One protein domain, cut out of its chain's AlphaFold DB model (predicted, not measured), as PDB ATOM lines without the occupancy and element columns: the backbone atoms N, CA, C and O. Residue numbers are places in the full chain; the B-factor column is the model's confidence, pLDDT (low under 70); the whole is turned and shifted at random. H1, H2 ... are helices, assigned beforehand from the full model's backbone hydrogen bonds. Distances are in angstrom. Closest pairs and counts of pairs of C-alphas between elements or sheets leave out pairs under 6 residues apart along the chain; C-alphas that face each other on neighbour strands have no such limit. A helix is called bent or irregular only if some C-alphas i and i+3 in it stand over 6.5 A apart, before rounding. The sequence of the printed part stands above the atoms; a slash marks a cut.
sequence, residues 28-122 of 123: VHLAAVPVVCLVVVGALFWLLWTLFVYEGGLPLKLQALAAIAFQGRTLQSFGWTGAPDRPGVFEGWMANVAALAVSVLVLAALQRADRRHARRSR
ATOM      1  N   VAL A  28      64.303 -12.882   1.028       90.12
ATOM      2  CA  VAL A  28      64.562 -11.525   0.529       90.12
ATOM      3  C   VAL A  28      66.037 -11.149   0.684       90.12
ATOM      4  O   VAL A  28      66.622 -10.577  -0.234       90.12
ATOM      5  N   HIS A  29      66.666 -11.498   1.809       83.62
ATOM      6  CA  HIS A  29      68.089 -11.256   2.039       83.62
ATOM      7  C   HIS A  29      68.955 -12.047   1.051       83.62
ATOM      8  O   HIS A  29      69.869 -11.485   0.448       83.62
ATOM      9  N   LEU A  30      68.622 -13.323   0.827       86.50
ATOM     10  CA  LEU A  30      69.334 -14.185  -0.122       86.50
ATOM     11  C   LEU A  30      69.255 -13.664  -1.564       86.50
ATOM     12  O   LEU A  30      70.240 -13.742  -2.292       86.50
ATOM     13  N   ALA A  31      68.117 -13.095  -1.969       88.38
ATOM     14  CA  ALA A  31      67.959 -12.501  -3.295       88.38
ATOM     15  C   ALA A  31      68.613 -11.112  -3.414       88.38
ATOM     16  O   ALA A  31      69.191 -10.778  -4.450       88.38
ATOM     17  N   ALA A  32      68.540 -10.289  -2.364       90.69
ATOM     18  CA  ALA A  32      69.028  -8.913  -2.395       90.69
ATOM     19  C   ALA A  32      70.559  -8.828  -2.412       90.69
ATOM     20  O   ALA A  32      71.113  -8.001  -3.135       90.69
ATOM     21  N   VAL A  33      71.252  -9.677  -1.645       92.50
ATOM     22  CA  VAL A  33      72.717  -9.614  -1.509       92.50
ATOM     23  C   VAL A  33      73.438  -9.737  -2.862       92.50
ATOM     24  O   VAL A  33      74.234  -8.848  -3.166       92.50
ATOM     25  N   PRO A  34      73.153 -10.732  -3.727       94.25
ATOM     26  CA  PRO A  34      73.777 -10.826  -5.047       94.25
ATOM     27  C   PRO A  34      73.522  -9.599  -5.927       94.25
ATOM     28  O   PRO A  34      74.439  -9.123  -6.592       94.25
ATOM     29  N   VAL A  35      72.301  -9.054  -5.905       96.31
ATOM     30  CA  VAL A  35      71.947  -7.854  -6.681       96.31
ATOM     31  C   VAL A  35      72.750  -6.650  -6.200       96.31
ATOM     32  O   VAL A  35      73.354  -5.951  -7.013       96.31
ATOM     33  N   VAL A  36      72.818  -6.430  -4.883       95.81
ATOM     34  CA  VAL A  36      73.636  -5.357  -4.302       95.81
ATOM     35  C   VAL A  36      75.107  -5.550  -4.660       95.81
ATOM     36  O   VAL A  36      75.751  -4.598  -5.098       95.81
ATOM     37  N   CYS A  37      75.636  -6.770  -4.549       95.31
ATOM     38  CA  CYS A  37      77.011  -7.081  -4.933       95.31
ATOM     39  C   CYS A  37      77.283  -6.750  -6.405       95.31
ATOM     40  O   CYS A  37      78.279  -6.094  -6.699       95.31
ATOM     41  N   LEU A  38      76.396  -7.138  -7.325       97.56
ATOM     42  CA  LEU A  38      76.538  -6.839  -8.752       97.56
ATOM     43  C   LEU A  38      76.514  -5.336  -9.031       97.56
ATOM     44  O   LEU A  38      77.346  -4.845  -9.791       97.56
ATOM     45  N   VAL A  39      75.608  -4.595  -8.390       97.69
ATOM     46  CA  VAL A  39      75.540  -3.133  -8.522       97.69
ATOM     47  C   VAL A  39      76.823  -2.481  -8.009       97.69
ATOM     48  O   VAL A  39      77.390  -1.628  -8.689       97.69
ATOM     49  N   VAL A  40      77.318  -2.904  -6.842       95.75
ATOM     50  CA  VAL A  40      78.556  -2.372  -6.255       95.75
ATOM     51  C   VAL A  40      79.758  -2.686  -7.144       95.75
ATOM     52  O   VAL A  40      80.519  -1.779  -7.473       95.75
ATOM     53  N   VAL A  41      79.922  -3.938  -7.576       96.25
ATOM     54  CA  VAL A  41      81.025  -4.343  -8.461       96.25
ATOM     55  C   VAL A  41      80.953  -3.600  -9.794       96.25
ATOM     56  O   VAL A  41      81.973  -3.097 -10.259       96.25
ATOM     57  N   GLY A  42      79.763  -3.465 -10.381       97.75
ATOM     58  CA  GLY A  42      79.557  -2.704 -11.612       97.75
ATOM     59  C   GLY A  42      79.925  -1.228 -11.457       97.75
ATOM     60  O   GLY A  42      80.634  -0.679 -12.299       97.75
ATOM     61  N   ALA A  43      79.517  -0.590 -10.359       96.94
ATOM     62  CA  ALA A  43      79.880   0.796 -10.071       96.94
ATOM     63  C   ALA A  43      81.399   0.966  -9.897       96.94
ATOM     64  O   ALA A  43      81.988   1.880 -10.475       96.94
ATOM     65  N   LEU A  44      82.052   0.066  -9.153       96.75
ATOM     66  CA  LEU A  44      83.507   0.076  -8.975       96.75
ATOM     67  C   LEU A  44      84.245  -0.140 -10.300       96.75
ATOM     68  O   LEU A  44      85.219   0.561 -10.577       96.75
ATOM     69  N   PHE A  45      83.762  -1.063 -11.135       97.38
ATOM     70  CA  PHE A  45      84.292  -1.290 -12.476       97.38
ATOM     71  C   PHE A  45      84.224  -0.015 -13.317       97.38
ATOM     72  O   PHE A  45      85.238   0.387 -13.879       97.38
ATOM     73  N   TRP A  46      83.073   0.659 -13.364       97.69
ATOM     74  CA  TRP A  46      82.921   1.888 -14.144       97.69
ATOM     75  C   TRP A  46      83.790   3.035 -13.628       97.69
ATOM     76  O   TRP A  46      84.345   3.777 -14.436       97.69
ATOM     77  N   LEU A  47      83.979   3.161 -12.310       97.31
ATOM     78  CA  LEU A  47      84.911   4.137 -11.737       97.31
ATOM     79  C   LEU A  47      86.353   3.858 -12.174       97.31
ATOM     80  O   LEU A  47      87.029   4.755 -12.674       97.31
ATOM     81  N   LEU A  48      86.810   2.612 -12.044       96.75
ATOM     82  CA  LEU A  48      88.154   2.198 -12.456       96.75
ATOM     83  C   LEU A  48      88.355   2.349 -13.967       96.75
ATOM     84  O   LEU A  48      89.365   2.895 -14.404       96.75
ATOM     85  N   TRP A  49      87.385   1.923 -14.769       97.62
ATOM     86  CA  TRP A  49      87.427   2.068 -16.219       97.62
ATOM     87  C   TRP A  49      87.473   3.542 -16.626       97.62
ATOM     88  O   TRP A  49      88.284   3.924 -17.469       97.62
ATOM     89  N   THR A  50      86.694   4.398 -15.958       96.44
ATOM     90  CA  THR A  50      86.766   5.848 -16.167       96.44
ATOM     91  C   THR A  50      88.148   6.378 -15.816       96.44
ATOM     92  O   THR A  50      88.686   7.201 -16.538       96.44
ATOM     93  N   LEU A  51      88.776   5.896 -14.745       96.56
ATOM     94  CA  LEU A  51      90.103   6.355 -14.336       96.56
ATOM     95  C   LEU A  51      91.228   5.894 -15.256       96.56
ATOM     96  O   LEU A  51      92.184   6.640 -15.436       96.56
ATOM     97  N   PHE A  52      91.149   4.691 -15.815       96.06
ATOM     98  CA  PHE A  52      92.275   4.083 -16.528       96.06
ATOM     99  C   PHE A  52      92.108   4.024 -18.043       96.06
ATOM    100  O   PHE A  52      93.116   3.959 -18.741       96.06
ATOM    101  N   VAL A  53      90.877   4.055 -18.555       94.44
ATOM    102  CA  VAL A  53      90.584   3.764 -19.966       94.44
ATOM    103  C   VAL A  53      89.841   4.910 -20.651       94.44
ATOM    104  O   VAL A  53      90.225   5.294 -21.755       94.44
ATOM    105  N   TYR A  54      88.810   5.475 -20.015       92.69
ATOM    106  CA  TYR A  54      87.972   6.515 -20.624       92.69
ATOM    107  C   TYR A  54      88.793   7.721 -21.098       92.69
ATOM    108  O   TYR A  54      89.524   8.330 -20.310       92.69
ATOM    109  N   GLU A  55      88.672   8.035 -22.393       88.25
ATOM    110  CA  GLU A  55      89.347   9.154 -23.069       88.25
ATOM    111  C   GLU A  55      90.857   9.218 -22.756       88.25
ATOM    112  O   GLU A  55      91.440  10.267 -22.486       88.25
ATOM    113  N   GLY A  56      91.501   8.044 -22.735       86.69
ATOM    114  CA  GLY A  56      92.934   7.876 -22.472       86.69
ATOM    115  C   GLY A  56      93.314   7.738 -20.992       86.69
ATOM    116  O   GLY A  56      94.462   7.420 -20.681       86.69
ATOM    117  N   GLY A  57      92.369   7.935 -20.072       91.50
ATOM    118  CA  GLY A  57      92.570   7.731 -18.640       91.50
ATOM    119  C   GLY A  57      93.588   8.674 -17.987       91.50
ATOM    120  O   GLY A  57      94.204   9.544 -18.608       91.50
ATOM    121  N   LEU A  58      93.776   8.490 -16.682       92.75
ATOM    122  CA  LEU A  58      94.753   9.203 -15.867       92.75
ATOM    123  C   LEU A  58      96.204   8.914 -16.256       92.75
ATOM    124  O   LEU A  58      96.970   9.874 -16.269       92.75
ATOM    125  N   PRO A  59      96.635   7.675 -16.577       93.38
ATOM    126  CA  PRO A  59      98.047   7.421 -16.854       93.38
ATOM    127  C   PRO A  59      98.600   8.282 -17.995       93.38
ATOM    128  O   PRO A  59      99.656   8.892 -17.834       93.38
ATOM    129  N   LEU A  60      97.869   8.408 -19.109       90.38
ATOM    130  CA  LEU A  60      98.292   9.245 -20.238       90.38
ATOM    131  C   LEU A  60      98.291  10.736 -19.881       90.38
ATOM    132  O   LEU A  60      99.223  11.458 -20.232       90.38
ATOM    133  N   LYS A  61      97.293  11.197 -19.119       90.88
ATOM    134  CA  LYS A  61      97.227  12.584 -18.636       90.88
ATOM    135  C   LYS A  61      98.380  12.912 -17.686       90.88
ATOM    136  O   LYS A  61      98.995  13.964 -17.811       90.88
ATOM    137  N   LEU A  62      98.724  11.999 -16.778       92.00
ATOM    138  CA  LEU A  62      99.854  12.153 -15.858       92.00
ATOM    139  C   LEU A  62     101.192  12.161 -16.603       92.00
ATOM    140  O   LEU A  62     102.058  12.968 -16.275       92.00
ATOM    141  N   GLN A  63     101.354  11.324 -17.631       91.94
ATOM    142  CA  GLN A  63     102.536  11.360 -18.497       91.94
ATOM    143  C   GLN A  63     102.657  12.694 -19.242       91.94
ATOM    144  O   GLN A  63     103.741  13.274 -19.276       91.94
ATOM    145  N   ALA A  64     101.554  13.214 -19.787       89.69
ATOM    146  CA  ALA A  64     101.537  14.522 -20.437       89.69
ATOM    147  C   ALA A  64     101.897  15.650 -19.456       89.69
ATOM    148  O   ALA A  64     102.741  16.489 -19.766       89.69
ATOM    149  N   LEU A  65     101.335  15.633 -18.241       90.25
ATOM    150  CA  LEU A  65     101.677  16.589 -17.183       90.25
ATOM    151  C   LEU A  65     103.153  16.502 -16.778       90.25
ATOM    152  O   LEU A  65     103.806  17.533 -16.640       90.25
ATOM    153  N   ALA A  66     103.701  15.294 -16.641       92.56
ATOM    154  CA  ALA A  66     105.117  15.100 -16.346       92.56
ATOM    155  C   ALA A  66     106.011  15.636 -17.478       92.56
ATOM    156  O   ALA A  66     107.010  16.300 -17.217       92.56
ATOM    157  N   ALA A  67     105.642  15.415 -18.741       91.50
ATOM    158  CA  ALA A  67     106.378  15.959 -19.878       91.50
ATOM    159  C   ALA A  67     106.314  17.497 -19.942       91.50
ATOM    160  O   ALA A  67     107.297  18.139 -20.305       91.50
ATOM    161  N   ILE A  68     105.194  18.104 -19.550       89.75
ATOM    162  CA  ILE A  68     105.085  19.564 -19.433       89.75
ATOM    163  C   ILE A  68     105.992  20.076 -18.307       89.75
ATOM    164  O   ILE A  68     106.774  21.000 -18.518       89.75
ATOM    165  N   ALA A  69     105.935  19.441 -17.134       91.44
ATOM    166  CA  ALA A  69     106.677  19.871 -15.952       91.44
ATOM    167  C   ALA A  69     108.198  19.687 -16.082       91.44
ATOM    168  O   ALA A  69     108.955  20.537 -15.622       91.44
ATOM    169  N   PHE A  70     108.649  18.589 -16.699       95.00
ATOM    170  CA  PHE A  70     110.064  18.195 -16.704       95.00
ATOM    171  C   PHE A  70     110.746  18.283 -18.073       95.00
ATOM    172  O   PHE A  70     111.971  18.323 -18.126       95.00
ATOM    173  N   GLN A  71     109.996  18.297 -19.181       90.75
ATOM    174  CA  GLN A  71     110.562  18.289 -20.541       90.75
ATOM    175  C   GLN A  71     110.258  19.572 -21.329       90.75
ATOM    176  O   GLN A  71     110.533  19.629 -22.527       90.75
ATOM    177  N   GLY A  72     109.667  20.588 -20.689       84.75
ATOM    178  CA  GLY A  72     109.369  21.881 -21.316       84.75
ATOM    179  C   GLY A  72     108.348  21.810 -22.457       84.75
ATOM    180  O   GLY A  72     108.262  22.735 -23.263       84.75
ATOM    181  N   ARG A  73     107.583  20.714 -22.559       84.25
ATOM    182  CA  ARG A  73     106.513  20.592 -23.556       84.25
ATOM    183  C   ARG A  73     105.347  21.510 -23.191       84.25
ATOM    184  O   ARG A  73     105.054  21.712 -22.019       84.25
ATOM    185  N   THR A  74     104.647  22.046 -24.187       84.44
ATOM    186  CA  THR A  74     103.456  22.883 -23.965       84.44
ATOM    187  C   THR A  74     102.172  22.069 -24.114       84.44
ATOM    188  O   THR A  74     102.166  21.007 -24.738       84.44
ATOM    189  N   LEU A  75     101.050  22.577 -23.594       79.94
ATOM    190  CA  LEU A  75      99.728  21.947 -23.743       79.94
ATOM    191  C   LEU A  75      99.344  21.701 -25.216       79.94
ATOM    192  O   LEU A  75      98.714  20.693 -25.534       79.94
ATOM    193  N   GLN A  76      99.789  22.569 -26.130       79.94
ATOM    194  CA  GLN A  76      99.540  22.431 -27.571       79.94
ATOM    195  C   GLN A  76     100.145  21.145 -28.148       79.94
ATOM    196  O   GLN A  76      99.563  20.543 -29.045       79.94
ATOM    197  N   SER A  77     101.275  20.678 -27.601       79.19
ATOM    198  CA  SER A  77     101.917  19.428 -28.032       79.19
ATOM    199  C   SER A  77     101.093  18.171 -27.723       79.19
ATOM    200  O   SER A  77     101.359  17.111 -28.282       79.19
ATOM    201  N   PHE A  78     100.063  18.302 -26.882       82.19
ATOM    202  CA  PHE A  78      99.144  17.234 -26.490       82.19
ATOM    203  C   PHE A  78      97.732  17.424 -27.066       82.19
ATOM    204  O   PHE A  78      96.766  16.862 -26.550       82.19
ATOM    205  N   GLY A  79      97.602  18.219 -28.134       74.00
ATOM    206  CA  GLY A  79      96.331  18.425 -28.832       74.00
ATOM    207  C   GLY A  79      95.382  19.401 -28.134       74.00
ATOM    208  O   GLY A  79      94.224  19.502 -28.520       74.00
ATOM    209  N   TRP A  80      95.848  20.157 -27.131       67.56
ATOM    210  CA  TRP A  80      95.072  21.249 -26.532       67.56
ATOM    211  C   TRP A  80      95.114  22.489 -27.437       67.56
ATOM    212  O   TRP A  80      95.759  23.492 -27.133       67.56
ATOM    213  N   THR A  81      94.494  22.391 -28.609       63.19
ATOM    214  CA  THR A  81      94.445  23.474 -29.606       63.19
ATOM    215  C   THR A  81      93.029  23.968 -29.890       63.19
ATOM    216  O   THR A  81      92.871  24.909 -30.657       63.19
ATOM    217  N   GLY A  82      92.000  23.374 -29.274       58.16
ATOM    218  CA  GLY A  82      90.598  23.734 -29.534       58.16
ATOM    219  C   GLY A  82      90.121  23.377 -30.947       58.16
ATOM    220  O   GLY A  82      89.057  23.829 -31.361       58.16
ATOM    221  N   ALA A  83      90.903  22.586 -31.693       57.19
ATOM    222  CA  ALA A  83      90.535  22.097 -33.014       57.19
ATOM    223  C   ALA A  83      89.598  20.879 -32.869       57.19
ATOM    224  O   ALA A  83      89.984  19.916 -32.205       57.19
ATOM    225  N   PRO A  84      88.400  20.890 -33.482       60.56
ATOM    226  CA  PRO A  84      87.388  19.842 -33.299       60.56
ATOM    227  C   PRO A  84      87.791  18.476 -33.879       60.56
ATOM    228  O   PRO A  84      87.197  17.458 -33.538       60.56
ATOM    229  N   ASP A  85      88.814  18.438 -34.732       64.88
ATOM    230  CA  ASP A  85      89.147  17.264 -35.544       64.88
ATOM    231  C   ASP A  85      90.125  16.302 -34.849       64.88
ATOM    232  O   ASP A  85      90.415  15.222 -35.370       64.88
ATOM    233  N   ARG A  86      90.701  16.699 -33.705       63.00
ATOM    234  CA  ARG A  86      91.686  15.896 -32.969       63.00
ATOM    235  C   ARG A  86      91.416  15.954 -31.468       63.00
ATOM    236  O   ARG A  86      91.775  16.961 -30.855       63.00
ATOM    237  N   PRO A  87      90.845  14.890 -30.876       67.88
ATOM    238  CA  PRO A  87      90.652  14.840 -29.438       67.88
ATOM    239  C   PRO A  87      92.002  14.961 -28.720       67.88
ATOM    240  O   PRO A  87      92.977  14.280 -29.063       67.88
ATOM    241  N   GLY A  88      92.086  15.888 -27.769       81.88
ATOM    242  CA  GLY A  88      93.310  16.167 -27.016       81.88
ATOM    243  C   GLY A  88      93.540  15.129 -25.918       81.88
ATOM    244  O   GLY A  88      92.603  14.532 -25.402       81.88
ATOM    245  N   VAL A  89      94.784  14.948 -25.462       85.88
ATOM    246  CA  VAL A  89      95.101  13.973 -24.386       85.88
ATOM    247  C   VAL A  89      94.354  14.273 -23.074       85.88
ATOM    248  O   VAL A  89      94.105  13.382 -22.257       85.88
ATOM    249  N   PHE A  90      93.976  15.533 -22.868       87.00
ATOM    250  CA  PHE A  90      93.234  15.993 -21.697       87.00
ATOM    251  C   PHE A  90      91.712  15.912 -21.846       87.00
ATOM    252  O   PHE A  90      91.008  16.342 -20.937       87.00
ATOM    253  N   GLU A  91      91.180  15.362 -22.933       87.00
ATOM    254  CA  GLU A  91      89.739  15.132 -23.037       87.00
ATOM    255  C   GLU A  91      89.261  14.210 -21.908       87.00
ATOM    256  O   GLU A  91      90.000  13.335 -21.442       87.00
ATOM    257  N   GLY A  92      88.089  14.511 -21.348       87.56
ATOM    258  CA  GLY A  92      87.519  13.692 -20.274       87.56
ATOM    259  C   GLY A  92      88.188  13.856 -18.920       87.56
ATOM    260  O   GLY A  92      87.836  13.145 -17.978       87.56
ATOM    261  N   TRP A  93      89.110  14.819 -18.770       90.00
ATOM    262  CA  TRP A  93      89.810  15.053 -17.505       90.00
ATOM    263  C   TRP A  93      88.846  15.284 -16.334       90.00
ATOM    264  O   TRP A  93      89.100  14.793 -15.236       90.00
ATOM    265  N   MET A  94      87.713  15.960 -16.563       92.81
ATOM    266  CA  MET A  94      86.689  16.174 -15.534       92.81
ATOM    267  C   MET A  94      86.057  14.859 -15.074       92.81
ATOM    268  O   MET A  94      85.863  14.668 -13.874       92.81
ATOM    269  N   ALA A  95      85.781  13.937 -16.001       93.62
ATOM    270  CA  ALA A  95      85.256  12.616 -15.671       93.62
ATOM    271  C   ALA A  95      86.289  11.797 -14.885       93.62
ATOM    272  O   ALA A  95      85.942  11.193 -13.870       93.62
ATOM    273  N   ASN A  96      87.569  11.841 -15.277       95.06
ATOM    274  CA  ASN A  96      88.632  11.182 -14.514       95.06
ATOM    275  C   ASN A  96      88.760  11.774 -13.096       95.06
ATOM    276  O   ASN A  96      88.867  11.025 -12.127       95.06
ATOM    277  N   VAL A  97      88.717  13.104 -12.947       95.12
ATOM    278  CA  VAL A  97      88.788  13.779 -11.637       95.12
ATOM    279  C   VAL A  97      87.582  13.428 -10.767       95.12
ATOM    280  O   VAL A  97      87.754  13.101  -9.592       95.12
ATOM    281  N   ALA A  98      86.373  13.439 -11.328       97.00
ATOM    282  CA  ALA A  98      85.164  13.050 -10.613       97.00
ATOM    283  C   ALA A  98      85.225  11.581 -10.163       97.00
ATOM    284  O   ALA A  98      84.985  11.286  -8.991       97.00
ATOM    285  N   ALA A  99      85.623  10.668 -11.055       96.88
ATOM    286  CA  ALA A  99      85.787   9.255 -10.722       96.88
ATOM    287  C   ALA A  99      86.842   9.048  -9.620       96.88
ATOM    288  O   ALA A  99      86.653   8.216  -8.729       96.88
ATOM    289  N   LEU A 100      87.919   9.842  -9.623       97.06
ATOM    290  CA  LEU A 100      88.979   9.771  -8.619       97.06
ATOM    291  C   LEU A 100      88.456  10.234  -7.262       97.06
ATOM    292  O   LEU A 100      88.650   9.545  -6.262       97.06
ATOM    293  N   ALA A 101      87.748  11.365  -7.234       97.81
ATOM    294  CA  ALA A 101      87.137  11.893  -6.023       97.81
ATOM    295  C   ALA A 101      86.154  10.886  -5.407       97.81
ATOM    296  O   ALA A 101      86.247  10.591  -4.215       97.81
ATOM    297  N   VAL A 102      85.268  10.293  -6.214       97.62
ATOM    298  CA  VAL A 102      84.330   9.262  -5.737       97.62
ATOM    299  C   VAL A 102      85.083   8.040  -5.209       97.62
ATOM    300  O   VAL A 102      84.767   7.553  -4.125       97.62
ATOM    301  N   SER A 103      86.124   7.583  -5.907       97.12
ATOM    302  CA  SER A 103      86.945   6.447  -5.469       97.12
ATOM    303  C   SER A 103      87.613   6.708  -4.113       97.12
ATOM    304  O   SER A 103      87.567   5.859  -3.221       97.12
ATOM    305  N   VAL A 104      88.167   7.906  -3.907       97.75
ATOM    306  CA  VAL A 104      88.753   8.325  -2.622       97.75
ATOM    307  C   VAL A 104      87.697   8.358  -1.515       97.75
ATOM    308  O   VAL A 104      87.960   7.886  -0.407       97.75
ATOM    309  N   LEU A 105      86.493   8.864  -1.798       97.81
ATOM    310  CA  LEU A 105      85.395   8.883  -0.828       97.81
ATOM    311  C   LEU A 105      84.950   7.470  -0.433       97.81
ATOM    312  O   LEU A 105      84.727   7.220   0.752       97.81
ATOM    313  N   VAL A 106      84.872   6.539  -1.390       96.06
ATOM    314  CA  VAL A 106      84.559   5.126  -1.120       96.06
ATOM    315  C   VAL A 106      85.621   4.510  -0.211       96.06
ATOM    316  O   VAL A 106      85.280   3.935   0.823       96.06
ATOM    317  N   LEU A 107      86.907   4.689  -0.525       96.75
ATOM    318  CA  LEU A 107      88.004   4.188   0.310       96.75
ATOM    319  C   LEU A 107      87.971   4.783   1.724       96.75
ATOM    320  O   LEU A 107      88.108   4.054   2.708       96.75
ATOM    321  N   ALA A 108      87.729   6.089   1.849       97.38
ATOM    322  CA  ALA A 108      87.614   6.757   3.142       97.38
ATOM    323  C   ALA A 108      86.413   6.240   3.954       97.38
ATOM    324  O   ALA A 108      86.520   6.038   5.169       97.38
ATOM    325  N   ALA A 109      85.274   5.996   3.300       96.12
ATOM    326  CA  ALA A 109      84.088   5.433   3.935       96.12
ATOM    327  C   ALA A 109      84.339   4.003   4.438       96.12
ATOM    328  O   ALA A 109      84.012   3.704   5.590       96.12
ATOM    329  N   LEU A 110      84.983   3.158   3.627       94.31
ATOM    330  CA  LEU A 110      85.361   1.794   4.003       94.31
ATOM    331  C   LEU A 110      86.341   1.788   5.177       94.31
ATOM    332  O   LEU A 110      86.095   1.127   6.184       94.31
ATOM    333  N   GLN A 111      87.394   2.605   5.117       95.75
ATOM    334  CA  GLN A 111      88.360   2.730   6.210       95.75
ATOM    335  C   GLN A 111      87.695   3.220   7.505       95.75
ATOM    336  O   GLN A 111      88.035   2.787   8.609       95.75
ATOM    337  N   ARG A 112      86.725   4.136   7.396       95.69
ATOM    338  CA  ARG A 112      85.946   4.609   8.545       95.69
ATOM    339  C   ARG A 112      85.057   3.506   9.120       95.69
ATOM    340  O   ARG A 112      84.929   3.437  10.344       95.69
ATOM    341  N   ALA A 113      84.431   2.687   8.279       94.12
ATOM    342  CA  ALA A 113      83.598   1.565   8.705       94.12
ATOM    343  C   ALA A 113      84.430   0.488   9.417       94.12
ATOM    344  O   ALA A 113      84.081   0.093  10.530       94.12
ATOM    345  N   ASP A 114      85.574   0.117   8.846       93.81
ATOM    346  CA  ASP A 114      86.507  -0.858   9.417       93.81
ATOM    347  C   ASP A 114      87.013  -0.426  10.805       93.81
ATOM    348  O   ASP A 114      86.839  -1.122  11.809       93.81
ATOM    349  N   ARG A 115      87.484   0.825  10.925       93.69
ATOM    350  CA  ARG A 115      87.900   1.405  12.215       93.69
ATOM    351  C   ARG A 115      86.781   1.424  13.261       93.69
ATOM    352  O   ARG A 115      87.062   1.347  14.456       93.69
ATOM    353  N   ARG A 116      85.517   1.584  12.853       93.06
ATOM    354  CA  ARG A 116      84.363   1.530  13.770       93.06
ATOM    355  C   ARG A 116      84.093   0.103  14.232       93.06
ATOM    356  O   ARG A 116      83.805  -0.084  15.413       93.06
ATOM    357  N   HIS A 117      84.200  -0.868  13.332       89.38
ATOM    358  CA  HIS A 117      84.014  -2.277  13.653       89.38
ATOM    359  C   HIS A 117      85.088  -2.767  14.636       89.38
ATOM    360  O   HIS A 117      84.748  -3.263  15.709       89.38
ATOM    361  N   ALA A 118      86.363  -2.466  14.370       88.62
ATOM    362  CA  ALA A 118      87.485  -2.806  15.251       88.62
ATOM    363  C   ALA A 118      87.397  -2.188  16.664       88.62
ATOM    364  O   ALA A 118      87.952  -2.720  17.623       88.62
ATOM    365  N   ARG A 119      86.713  -1.046  16.821       87.62
ATOM    366  CA  ARG A 119      86.460  -0.437  18.143       87.62
ATOM    367  C   ARG A 119      85.330  -1.121  18.905       87.62
ATOM    368  O   ARG A 119      85.351  -1.097  20.131       87.62
ATOM    369  N   ARG A 120      84.336  -1.665  18.196       83.94
ATOM    370  CA  ARG A 120      83.205  -2.379  18.802       83.94
ATOM    371  C   ARG A 120      83.606  -3.774  19.261       83.94
ATOM    372  O   ARG A 120      83.181  -4.158  20.332       83.94
ATOM    373  N   SER A 121      84.453  -4.477  18.511       76.81
ATOM    374  CA  SER A 121      84.914  -5.826  18.876       76.81
ATOM    375  C   SER A 121      85.876  -5.878  20.072       76.81
ATOM    376  O   SER A 121      86.132  -6.952  20.598       76.81
ATOM    377  N   ARG A 122      86.431  -4.735  20.498       68.75
ATOM    378  CA  ARG A 122      87.304  -4.620  21.683       68.75
ATOM    379  C   ARG A 122      86.563  -4.262  22.978       68.75
ATOM    380  O   ARG A 122      87.213  -4.174  24.015       68.75
TER     381      ARG A 122
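What this domain is: This is residues 28 to 122 of the 123 residues of an uncharacterized protein of Elusimicrobia bacterium (UniProt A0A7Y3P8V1). What shape is this? Long helices H1, residues 28 to 52, and H4, residues 93 to 120, make an open V; at its point sits a head of kinked H2, residues 54 to 71, short H3, residues 75 to 78, and loop 79 to 92. How large? The 95 printed residues, all helix in class with no named strand, are extended, radius of gyration of the C-alphas 19.2 A, spanning 55 by 32 by 14 A.

How they stand to each other: What does H1 touch? It touches H2 only at the corner, closest C-alphas Leu 51 and Gly 57, 5.1 A. Its residues 47 to 51 alone touch H4, opposite ways at a steep tilt of 45 degrees, closest C-alphas Leu 51 and Asn 96, 5.0 A. And H2? Its residues 54 to 61 alone touch H4, about perpendicular at 79 degrees, closest C-alphas Leu 58 and Asn 96, 6.6 A. H3 is close to H2 but not clearly touching, closest C-alphas Ala 64 and Phe 78, 7.1 A. Are the backbones in range? Every O i to N i+4 pair of H4 is within hydrogen-bond range, 19 of 21 in H1 and 10 of 14 in H2; H3 is too short for such a pair.

Where its parts are: Where is H1? It runs 36.1 A from C-alpha 28 at (64.562, -11.525, 0.529). And H4? It runs 40.8 A to C-alpha 120 at (83.205, -2.379, 18.802). Is H2 irregular? Yes: C-alphas 55 and 58 are 9.0 A apart.

The domain as a whole: Any cut? The printed part has no cut; the link H3 to H4 is long. Where is confidence low? Residues 80 to 87 and 122 have pLDDT under 70.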